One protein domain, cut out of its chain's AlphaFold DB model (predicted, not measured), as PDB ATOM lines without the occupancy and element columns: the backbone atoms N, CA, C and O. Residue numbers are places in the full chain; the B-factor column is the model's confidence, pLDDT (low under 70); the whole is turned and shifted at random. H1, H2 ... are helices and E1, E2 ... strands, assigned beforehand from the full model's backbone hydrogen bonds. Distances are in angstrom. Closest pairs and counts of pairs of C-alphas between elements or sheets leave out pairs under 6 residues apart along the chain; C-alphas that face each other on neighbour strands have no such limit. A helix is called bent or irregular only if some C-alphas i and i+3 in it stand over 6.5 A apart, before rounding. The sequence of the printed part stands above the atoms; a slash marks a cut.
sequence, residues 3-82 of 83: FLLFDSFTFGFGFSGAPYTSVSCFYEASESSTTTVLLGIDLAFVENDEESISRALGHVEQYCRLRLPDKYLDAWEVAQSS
ATOM      1  N   PHE A   3     298.190 203.349 140.232       84.19
ATOM      2  CA  PHE A   3     297.623 204.095 139.112       84.19
ATOM      3  C   PHE A   3     298.733 204.858 138.378       84.19
ATOM      4  O   PHE A   3     299.780 205.151 138.955       84.19
ATOM      5  N   LEU A   4     298.509 205.143 137.095       84.69
ATOM      6  CA  LEU A   4     299.410 205.959 136.286       84.69
ATOM      7  C   LEU A   4     298.892 207.391 136.246       84.69
ATOM      8  O   LEU A   4     297.704 207.613 136.021       84.69
ATOM      9  N   LEU A   5     299.794 208.348 136.434       82.06
ATOM     10  CA  LEU A   5     299.522 209.755 136.184       82.06
ATOM     11  C   LEU A   5     300.273 210.196 134.928       82.06
ATOM     12  O   LEU A   5     301.465 209.900 134.778       82.06
ATOM     13  N   PHE A   6     299.562 210.886 134.030       82.44
ATOM     14  CA  PHE A   6     300.092 211.357 132.744       82.44
ATOM     15  C   PHE A   6     300.739 210.236 131.904       82.44
ATOM     16  O   PHE A   6     301.793 210.443 131.308       82.44
ATOM     17  N   ASP A   7     300.182 209.019 131.961       79.38
ATOM     18  CA  ASP A   7     300.685 207.796 131.303       79.38
ATOM     19  C   ASP A   7     302.188 207.501 131.496       79.38
ATOM     20  O   ASP A   7     302.774 206.711 130.757       79.38
ATOM     21  N   SER A   8     302.824 208.124 132.493       80.38
ATOM     22  CA  SER A   8     304.288 208.170 132.605       80.38
ATOM     23  C   SER A   8     304.791 207.852 134.007       80.38
ATOM     24  O   SER A   8     305.893 207.327 134.156       80.38
ATOM     25  N   PHE A   9     304.008 208.151 135.048       86.06
ATOM     26  CA  PHE A   9     304.454 207.987 136.429       86.06
ATOM     27  C   PHE A   9     303.527 207.078 137.224       86.06
ATOM     28  O   PHE A   9     302.333 207.348 137.352       86.06
ATOM     29  N   THR A  10     304.096 206.021 137.804       88.81
ATOM     30  CA  THR A  10     303.373 205.096 138.677       88.81
ATOM     31  C   THR A  10     303.301 205.643 140.095       88.81
ATOM     32  O   THR A  10     304.322 205.845 140.758       88.81
ATOM     33  N   PHE A  11     302.074 205.823 140.569       89.00
ATOM     34  CA  PHE A  11     301.759 206.152 141.951       89.00
ATOM     35  C   PHE A  11     300.949 205.042 142.589       89.00
ATOM     36  O   PHE A  11     300.301 204.235 141.915       89.00
ATOM     37  N   GLY A  12     300.965 205.003 143.913       87.69
ATOM     38  CA  GLY A  12     300.117 204.090 144.642       87.69
ATOM     39  C   GLY A  12     299.653 204.613 145.984       87.69
ATOM     40  O   GLY A  12     300.219 205.538 146.563       87.69
ATOM     41  N   PHE A  13     298.600 203.954 146.455       87.25
ATOM     42  CA  PHE A  13     298.078 204.082 147.803       87.25
ATOM     43  C   PHE A  13     298.353 202.814 148.599       87.25
ATOM     44  O   PHE A  13     298.081 201.701 148.119       87.25
ATOM     45  N   GLY A  14     298.870 202.998 149.809       84.56
ATOM     46  CA  GLY A  14     299.046 201.955 150.810       84.56
ATOM     47  C   GLY A  14     298.249 202.264 152.072       84.56
ATOM     48  O   GLY A  14     297.921 203.413 152.347       84.56
ATOM     49  N   PHE A  15     297.952 201.233 152.855       80.69
ATOM     50  CA  PHE A  15     297.516 201.434 154.231       80.69
ATOM     51  C   PHE A  15     298.768 201.486 155.097       80.69
ATOM     52  O   PHE A  15     299.570 200.548 155.083       80.69
ATOM     53  N   SER A  16     298.958 202.587 155.824       67.06
ATOM     54  CA  SER A  16     299.920 202.580 156.922       67.06
ATOM     55  C   SER A  16     299.402 201.572 157.959       67.06
ATOM     56  O   SER A  16     298.194 201.388 158.084       67.06
ATOM     57  N   GLY A  17     300.268 200.859 158.681       60.88
ATOM     58  CA  GLY A  17     299.855 199.793 159.616       60.88
ATOM     59  C   GLY A  17     298.964 200.232 160.799       60.88
ATOM     60  O   GLY A  17     298.740 199.439 161.710       60.88
ATOM     61  N   ALA A  18     298.482 201.478 160.808       57.22
ATOM     62  CA  ALA A  18     297.506 202.042 161.733       57.22
ATOM     63  C   ALA A  18     296.055 201.763 161.252       57.22
ATOM     64  O   ALA A  18     295.830 201.496 160.072       57.22
ATOM     65  N   PRO A  19     295.044 201.774 162.139       57.25
ATOM     66  CA  PRO A  19     293.749 201.146 161.881       57.25
ATOM     67  C   PRO A  19     292.907 201.933 160.867       57.25
ATOM     68  O   PRO A  19     292.157 202.794 161.282       57.25
ATOM     69  N   TYR A  20     293.000 201.649 159.563       60.22
ATOM     70  CA  TYR A  20     292.127 202.152 158.473       60.22
ATOM     71  C   TYR A  20     291.873 203.683 158.395       60.22
ATOM     72  O   TYR A  20     291.108 204.136 157.544       60.22
ATOM     73  N   THR A  21     292.500 204.492 159.251       72.88
ATOM     74  CA  THR A  21     292.275 205.940 159.395       72.88
ATOM     75  C   THR A  21     293.163 206.770 158.486       72.88
ATOM     76  O   THR A  21     292.966 207.977 158.385       72.88
ATOM     77  N   SER A  22     294.146 206.146 157.838       81.50
ATOM     78  CA  SER A  22     295.079 206.843 156.965       81.50
ATOM     79  C   SER A  22     295.479 206.013 155.760       81.50
ATOM     80  O   SER A  22     295.497 204.777 155.785       81.50
ATOM     81  N   VAL A  23     295.837 206.735 154.712       87.44
ATOM     82  CA  VAL A  23     296.416 206.224 153.477       87.44
ATOM     83  C   VAL A  23     297.793 206.845 153.295       87.44
ATOM     84  O   VAL A  23     298.007 208.008 153.614       87.44
ATOM     85  N   SER A  24     298.744 206.071 152.788       87.81
ATOM     86  CA  SER A  24     300.017 206.596 152.306       87.81
ATOM     87  C   SER A  24     299.935 206.799 150.800       87.81
ATOM     88  O   SER A  24     299.403 205.939 150.095       87.81
ATOM     89  N   CYS A  25     300.471 207.908 150.296       90.12
ATOM     90  CA  CYS A  25     300.702 208.098 148.869       90.12
ATOM     91  C   CYS A  25     302.192 207.935 148.581       90.12
ATOM     92  O   CYS A  25     303.031 208.531 149.256       90.12
ATOM     93  N   PHE A  26     302.528 207.120 147.585       89.81
ATOM     94  CA  PHE A  26     303.913 206.890 147.202       89.81
ATOM     95  C   PHE A  26     304.108 206.967 145.691       89.81
ATOM     96  O   PHE A  26     303.251 206.557 144.908       89.81
ATOM     97  N   TYR A  27     305.279 207.462 145.306       91.06
ATOM     98  CA  TYR A  27     305.802 207.444 143.949       91.06
ATOM     99  C   TYR A  27     306.795 206.292 143.791       91.06
ATOM    100  O   TYR A  27     307.675 206.120 144.636       91.06
ATOM    101  N   GLU A  28     306.686 205.528 142.705       90.31
ATOM    102  CA  GLU A  28     307.645 204.481 142.340       90.31
ATOM    103  C   GLU A  28     308.754 205.075 141.454       90.31
ATOM    104  O   GLU A  28     308.574 205.301 140.258       90.31
ATOM    105  N   ALA A  29     309.902 205.386 142.062       83.81
ATOM    106  CA  ALA A  29     311.053 205.981 141.380       83.81
ATOM    107  C   ALA A  29     311.854 204.955 140.563       83.81
ATOM    108  O   ALA A  29     312.482 205.306 139.566       83.81
ATOM    109  N   SER A  30     311.829 203.696 140.994       82.81
ATOM    110  CA  SER A  30     312.355 202.531 140.281       82.81
ATOM    111  C   SER A  30     311.637 201.272 140.776       82.81
ATOM    112  O   SER A  30     310.944 201.329 141.791       82.81
ATOM    113  N   GLU A  31     311.863 200.123 140.132       78.56
ATOM    114  CA  GLU A  31     311.241 198.834 140.505       78.56
ATOM    115  C   GLU A  31     311.451 198.424 141.977       78.56
ATOM    116  O   GLU A  31     310.729 197.581 142.503       78.56
ATOM    117  N   SER A  32     312.450 198.998 142.653       84.69
ATOM    118  CA  SER A  32     312.785 198.695 144.051       84.69
ATOM    119  C   SER A  32     312.751 199.909 144.978       84.69
ATOM    120  O   SER A  32     312.981 199.757 146.177       84.69
ATOM    121  N   SER A  33     312.463 201.107 144.458       86.94
ATOM    122  CA  SER A  33     312.512 202.344 145.234       86.94
ATOM    123  C   SER A  33     311.197 203.094 145.141       86.94
ATOM    124  O   SER A  33     310.818 203.593 144.080       86.94
ATOM    125  N   THR A  34     310.552 203.265 146.288       90.75
ATOM    126  CA  THR A  34     309.410 204.159 146.448       90.75
ATOM    127  C   THR A  34     309.765 205.322 147.368       90.75
ATOM    128  O   THR A  34     310.650 205.216 148.216       90.75
ATOM    129  N   THR A  35     309.091 206.454 147.191       91.62
ATOM    130  CA  THR A  35     309.180 207.601 148.103       91.62
ATOM    131  C   THR A  35     307.790 208.128 148.414       91.62
ATOM    132  O   THR A  35     306.932 208.175 147.534       91.62
ATOM    133  N   THR A  36     307.576 208.533 149.661       92.44
ATOM    134  CA  THR A  36     306.377 209.258 150.105       92.44
ATOM    135  C   THR A  36     306.618 210.761 150.195       92.44
ATOM    136  O   THR A  36     305.668 211.527 150.315       92.44
ATOM    137  N   VAL A  37     307.877 211.199 150.119       93.38
ATOM    138  CA  VAL A  37     308.240 212.611 150.217       93.38
ATOM    139  C   VAL A  37     308.279 213.215 148.822       93.38
ATOM    140  O   VAL A  37     309.169 212.901 148.027       93.38
ATOM    141  N   LEU A  38     307.318 214.092 148.533       91.31
ATOM    142  CA  LEU A  38     307.165 214.779 147.252       91.31
ATOM    143  C   LEU A  38     307.191 216.288 147.494       91.31
ATOM    144  O   LEU A  38     306.430 216.802 148.306       91.31
ATOM    145  N   LEU A  39     308.090 217.007 146.813       90.25
ATOM    146  CA  LEU A  39     308.259 218.463 146.969       90.25
ATOM    147  C   LEU A  39     308.454 218.923 148.434       90.25
ATOM    148  O   LEU A  39     308.050 220.018 148.808       90.25
ATOM    149  N   GLY A  40     309.083 218.087 149.267       90.62
ATOM    150  CA  GLY A  40     309.322 218.379 150.687       90.62
ATOM    151  C   GLY A  40     308.136 218.097 151.618       90.62
ATOM    152  O   GLY A  40     308.263 218.313 152.819       90.62
ATOM    153  N   ILE A  41     307.019 217.589 151.093       92.25
ATOM    154  CA  ILE A  41     305.853 217.158 151.872       92.25
ATOM    155  C   ILE A  41     305.891 215.638 152.003       92.25
ATOM    156  O   ILE A  41     306.013 214.935 150.999       92.25
ATOM    157  N   ASP A  42     305.789 215.127 153.230       92.81
ATOM    158  CA  ASP A  42     305.692 213.691 153.486       92.81
ATOM    159  C   ASP A  42     304.236 213.223 153.408       92.81
ATOM    160  O   ASP A  42     303.390 213.643 154.195       92.81
ATOM    161  N   LEU A  43     303.955 212.338 152.454       92.88
ATOM    162  CA  LEU A  43     302.648 211.725 152.231       92.88
ATOM    163  C   LEU A  43     302.575 210.291 152.779       92.88
ATOM    164  O   LEU A  43     301.710 209.513 152.373       92.88
ATOM    165  N   ALA A  44     303.472 209.910 153.695       90.81
ATOM    166  CA  ALA A  44     303.412 208.618 154.378       90.81
ATOM    167  C   ALA A  44     302.141 208.468 155.230       90.81
ATOM    168  O   ALA A  44     301.689 207.345 155.464       90.81
ATOM    169  N   PHE A  45     301.562 209.590 155.663       90.81
ATOM    170  CA  PHE A  45     300.304 209.648 156.391       90.81
ATOM    171  C   PHE A  45     299.413 210.747 155.813       90.81
ATOM    172  O   PHE A  45     299.687 211.934 155.967       90.81
ATOM    173  N   VAL A  46     298.329 210.336 155.169       89.75
ATOM    174  CA  VAL A  46     297.237 211.198 154.719       89.75
ATOM    175  C   VAL A  46     295.983 210.728 155.440       89.75
ATOM    176  O   VAL A  46     295.695 209.528 155.449       89.75
ATOM    177  N   GLU A  47     295.260 211.648 156.078       89.75
ATOM    178  CA  GLU A  47     293.980 211.323 156.711       89.75
ATOM    179  C   GLU A  47     293.012 210.743 155.668       89.75
ATOM    180  O   GLU A  47     292.995 211.155 154.507       89.75
ATOM    181  N   ASN A  48     292.249 209.721 156.060       87.44
ATOM    182  CA  ASN A  48     291.324 209.022 155.167       87.44
ATOM    183  C   ASN A  48     289.993 209.784 155.025       87.44
ATOM    184  O   ASN A  48     288.918 209.247 155.298       87.44
ATOM    185  N   ASP A  49     290.088 211.050 154.633       90.69
ATOM    186  CA  ASP A  49     288.974 211.931 154.304       90.69
ATOM    187  C   ASP A  49     289.184 212.567 152.922       90.69
ATOM    188  O   ASP A  49     290.296 212.631 152.390       90.69
ATOM    189  N   GLU A  50     288.088 213.010 152.312       90.88
ATOM    190  CA  GLU A  50     288.090 213.523 150.942       90.88
ATOM    191  C   GLU A  50     288.973 214.767 150.770       90.88
ATOM    192  O   GLU A  50     289.654 214.892 149.750       90.88
ATOM    193  N   GLU A  51     289.000 215.669 151.754       94.50
ATOM    194  CA  GLU A  51     289.765 216.915 151.676       94.50
ATOM    195  C   GLU A  51     291.268 216.621 151.708       94.50
ATOM    196  O   GLU A  51     292.021 217.096 150.850       94.50
ATOM    197  N   SER A  52     291.699 215.792 152.657       91.31
ATOM    198  CA  SER A  52     293.095 215.386 152.818       91.31
ATOM    199  C   SER A  52     293.602 214.593 151.617       91.31
ATOM    200  O   SER A  52     294.685 214.882 151.096       91.31
ATOM    201  N   ILE A  53     292.804 213.646 151.112       90.19
ATOM    202  CA  ILE A  53     293.153 212.862 149.922       90.19
ATOM    203  C   ILE A  53     293.247 213.765 148.687       90.19
ATOM    204  O   ILE A  53     294.211 213.660 147.925       90.19
ATOM    205  N   SER A  54     292.298 214.685 148.501       91.88
ATOM    206  CA  SER A  54     292.303 215.613 147.364       91.88
ATOM    207  C   SER A  54     293.516 216.544 147.392       91.88
ATOM    208  O   SER A  54     294.156 216.758 146.362       91.88
ATOM    209  N   ARG A  55     293.901 217.049 148.573       93.50
ATOM    210  CA  ARG A  55     295.127 217.846 148.734       93.50
ATOM    211  C   ARG A  55     296.383 217.044 148.414       93.50
ATOM    212  O   ARG A  55     297.244 217.536 147.684       93.50
ATOM    213  N   ALA A  56     296.485 215.812 148.913       92.06
ATOM    214  CA  ALA A  56     297.615 214.937 148.610       92.06
ATOM    215  C   ALA A  56     297.734 214.674 147.098       92.06
ATOM    216  O   ALA A  56     298.826 214.779 146.538       92.06
ATOM    217  N   LEU A  57     296.611 214.412 146.422       90.62
ATOM    218  CA  LEU A  57     296.565 214.238 144.970       90.62
ATOM    219  C   LEU A  57     296.980 215.503 144.207       90.62
ATOM    220  O   LEU A  57     297.733 215.398 143.240       90.62
ATOM    221  N   GLY A  58     296.573 216.690 144.662       91.75
ATOM    222  CA  GLY A  58     297.022 217.956 144.074       91.75
ATOM    223  C   GLY A  58     298.541 218.148 144.166       91.75
ATOM    224  O   GLY A  58     299.181 218.564 143.200       91.75
ATOM    225  N   HIS A  59     299.154 217.776 145.293       92.56
ATOM    226  CA  HIS A  59     300.615 217.807 145.435       92.56
ATOM    227  C   HIS A  59     301.319 216.799 144.520       92.56
ATOM    228  O   HIS A  59     302.339 217.123 143.906       92.56
ATOM    229  N   VAL A  60     300.765 215.592 144.398       90.81
ATOM    230  CA  VAL A  60     301.249 214.565 143.466       90.81
ATOM    231  C   VAL A  60     301.191 215.067 142.022       90.81
ATOM    232  O   VAL A  60     302.167 214.920 141.283       90.81
ATOM    233  N   GLU A  61     300.089 215.704 141.624       90.06
ATOM    234  CA  GLU A  61     299.929 216.280 140.289       90.06
ATOM    235  C   GLU A  61     300.999 217.341 140.006       90.06
ATOM    236  O   GLU A  61     301.689 217.265 138.986       90.06
ATOM    237  N   GLN A  62     301.194 218.291 140.925       90.94
ATOM    238  CA  GLN A  62     302.217 219.332 140.793       90.94
ATOM    239  C   GLN A  62     303.625 218.745 140.650       90.94
ATOM    240  O   GLN A  62     304.388 219.163 139.778       90.94
ATOM    241  N   TYR A  63     303.960 217.746 141.469       90.75
ATOM    242  CA  TYR A  63     305.240 217.050 141.378       90.75
ATOM    243  C   TYR A  63     305.450 216.402 140.002       90.75
ATOM    244  O   TYR A  63     306.552 216.463 139.454       90.75
ATOM    245  N   CYS A  64     304.404 215.810 139.424       87.38
ATOM    246  CA  CYS A  64     304.484 215.182 138.107       87.38
ATOM    247  C   CYS A  64     304.634 216.202 136.984       87.38
ATOM    248  O   CYS A  64     305.488 216.020 136.120       87.38
ATOM    249  N   ARG A  65     303.858 217.293 137.014       88.44
ATOM    250  CA  ARG A  65     303.930 218.363 136.007       88.44
ATOM    251  C   ARG A  65     305.341 218.933 135.880       88.44
ATOM    252  O   ARG A  65     305.824 219.095 134.769       88.44
ATOM    253  N   LEU A  66     306.039 219.130 137.000       89.12
ATOM    254  CA  LEU A  66     307.428 219.617 137.017       89.12
ATOM    255  C   LEU A  66     308.450 218.650 136.395       89.12
ATOM    256  O   LEU A  66     309.581 219.043 136.124       89.12
ATOM    257  N   ARG A  67     308.087 217.378 136.219       86.50
ATOM    258  CA  ARG A  67     308.964 216.334 135.670       86.50
ATOM    259  C   ARG A  67     308.621 215.960 134.235       86.50
ATOM    260  O   ARG A  67     309.368 215.194 133.624       86.50
ATOM    261  N   LEU A  68     307.501 216.454 133.715       86.62
ATOM    262  CA  LEU A  68     307.107 216.226 132.336       86.62
ATOM    263  C   LEU A  68     307.879 217.162 131.401       86.62
ATOM    264  O   LEU A  68     308.107 218.320 131.742       86.62
ATOM    265  N   PRO A  69     308.256 216.695 130.200       87.81
ATOM    266  CA  PRO A  69     308.702 217.589 129.143       87.81
ATOM    267  C   PRO A  69     307.574 218.544 128.733       87.81
ATOM    268  O   PRO A  69     306.446 218.091 128.536       87.81
ATOM    269  N   ASP A  70     307.898 219.818 128.496       84.81
ATOM    270  CA  ASP A  70     306.934 220.871 128.120       84.81
ATOM    271  C   ASP A  70     305.982 220.428 126.996       84.81
ATOM    272  O   ASP A  70     304.768 220.532 127.113       84.81
ATOM    273  N   LYS A  71     306.524 219.793 125.946       82.56
ATOM    274  CA  LYS A  71     305.738 219.296 124.801       82.56
ATOM    275  C   LYS A  71     304.656 218.287 125.188       82.56
ATOM    276  O   LYS A  71     303.632 218.207 124.517       82.56
ATOM    277  N   TYR A  72     304.923 217.459 126.197       84.50
ATOM    278  CA  TYR A  72     303.951 216.485 126.680       84.50
ATOM    279  C   TYR A  72     302.881 217.179 127.522       84.50
ATOM    280  O   TYR A  72     301.700 216.882 127.362       84.50
ATOM    281  N   LEU A  73     303.295 218.115 128.384       82.44
ATOM    282  CA  LEU A  73     302.378 218.893 129.209       82.44
ATOM    283  C   LEU A  73     301.386 219.672 128.335       82.44
ATOM    284  O   LEU A  73     300.182 219.516 128.517       82.44
ATOM    285  N   ASP A  74     301.881 220.386 127.321       84.94
ATOM    286  CA  ASP A  74     301.055 221.129 126.363       84.94
ATOM    287  C   ASP A  74     300.035 220.216 125.661       84.94
ATOM    288  O   ASP A  74     298.844 220.516 125.592       84.94
ATOM    289  N   ALA A  75     300.492 219.066 125.148       85.19
ATOM    290  CA  ALA A  75     299.628 218.117 124.450       85.19
ATOM    291  C   ALA A  75     298.536 217.544 125.368       85.19
ATOM    292  O   ALA A  75     297.391 217.372 124.941       85.19
ATOM    293  N   TRP A  76     298.875 217.267 126.629       83.94
ATOM    294  CA  TRP A  76     297.923 216.778 127.619       83.94
ATOM    295  C   TRP A  76     296.893 217.850 128.007       83.94
ATOM    296  O   TRP A  76     295.699 217.554 128.047       83.94
ATOM    297  N   GLU A  77     297.310 219.100 128.226       84.69
ATOM    298  CA  GLU A  77     296.404 220.205 128.582       84.69
ATOM    299  C   GLU A  77     295.400 220.523 127.466       84.69
ATOM    300  O   GLU A  77     294.215 220.764 127.727       84.69
ATOM    301  N   VAL A  78     295.841 220.449 126.208       87.00
ATOM    302  CA  VAL A  78     294.961 220.585 125.037       87.00
ATOM    303  C   VAL A  78     293.914 219.465 124.999       87.00
ATOM    304  O   VAL A  78     292.738 219.730 124.734       87.00
ATOM    305  N   ALA A  79     294.311 218.225 125.295       83.94
ATOM    306  CA  ALA A  79     293.391 217.089 125.330       83.94
ATOM    307  C   ALA A  79     292.350 217.205 126.460       83.94
ATOM    308  O   ALA A  79     291.183 216.894 126.235       83.94
ATOM    309  N   GLN A  80     292.740 217.689 127.646       80.44
ATOM    310  CA  GLN A  80     291.813 217.911 128.768       80.44
ATOM    311  C   GLN A  80     290.795 219.015 128.484       80.44
ATOM    312  O   GLN A  80     289.638 218.889 128.855       80.44
ATOM    313  N   SER A  81     291.207 220.076 127.789       73.81
ATOM    314  CA  SER A  81     290.328 221.207 127.458       73.81
ATOM    315  C   SER A  81     289.277 220.877 126.387       73.81
ATOM    316  O   SER A  81     288.398 221.692 126.113       73.81
ATOM    317  N   SER A  82     289.401 219.714 125.742       63.88
ATOM    318  CA  SER A  82     288.533 219.258 124.649       63.88
ATOM    319  C   SER A  82     287.457 218.253 125.096       63.88
ATOM    320  O   SER A  82     286.672 217.814 124.252       63.88
TER     321      SER A  82
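This is residues 3 to 82 of the 83 residues of an uncharacterized protein of Mycolicibacterium mucogenicum 261Sha1.1M5 (UniProt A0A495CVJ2). A twisted sheet of four antiparallel strands has one long helix, H1, packed along one face, with the other face bare, and a second, shorter helix, H2, set off beyond the end of H1 and away from the sheet. Between E4 and H1 a long loop, residues 36 to 49, folds back on itself in a small turn and then runs beside the beginning of E3, and the last residues, 77 to 82, stick out. The printed part has 80 residues with four named strands and then two named helices, in the order E1, E2, E3, E4, H1, H2; the sheet has the order E1, E2, E3, E4, and the class is mixed, helices and strands. The whole is only just compact, close to loose, with a radius of gyration of the C-alphas of 13.7 A, and the C-alphas span 42 by 30 by 21 A.

E1 is residues 3 to 5 and begins at C-alpha 3 at (297.623, 204.095, 139.112). E2 is residues 9 to 15, 20.2 A from first to last C-alpha. E3, residues 22 to 30, is the longest strand at 24.4 A and begins at C-alpha 22 at (295.079, 206.843, 156.965). E4 is residues 33 to 35. H1, the longest helix, is residues 50 to 65 and measures 22.3 A. H2 is residues 70 to 80, 15.4 A long, and ends at C-alpha 80 at (291.813, 217.911, 128.768). Neither helix is bent.

E1, E2, E3 and E4 form a meander, each strand the antiparallel neighbour of the one before, and E1 and E4 are the edge strands. E1 and E2 are a hairpin with 138 degrees between their directions; N 3 and O 11 are 2.8 A apart, within hydrogen-bond range. E2 and E3 are a hairpin at 146 degrees, with N 24 and O 14 at 2.8 A and N 12 and O 26 at 2.9 A. E3 and E4 are a hairpin at 137 degrees, with N 27 and O 35 at 2.9 A. The pairing is staggered: E3 pairs with E2 over residues 23 to 27 and with E4 over residues 27 to 30. From edge to edge the strands' lines turn by 109 degrees. Outside the named strands, residues 37 to 38 pair antiparallel with residues 41 to 42, and residues 46 to 47 with residues 22 to 23 of E3. H1 is on the sheet at a height of 8.0 A, over E2, and runs along the strands at 26 degrees to E2 on the local plane; with the sheet it makes two layers, a helix on one face of a sheet. The closest C-alphas of E2 and H1 are those of Phe 9 and Cys 64, 7.4 A apart, and those of E3 and H1 are Cys 25 and Ala 56, 7.5 A apart. H1 and H2 are close but not clearly touching, the closest C-alphas being those of Arg 65 and Leu 73 at 7.0 A; they run opposite ways at a steep tilt of 43 degrees. H2 is not on the sheet and is apart from E1, E2, E3 and E4. In H1 and H2 every O i to N i+4 pair is within hydrogen-bond range.

The two C-alphas farthest apart, those of Pro 19 and Lys 71, are 43.0 A from each other. The printed part has no cut. The link from E4 to H1, 14 residues, is long; the link from E2 to E3 is short, and those from E1 to E2, E3 to E4 and H1 to H2 are tight. Residues 77 to 82, of which 77 to 80 belong to H2, stand free. The mean pLDDT of the printed part is 85.4, and the residues under 70 are 16 to 20 and residue 82.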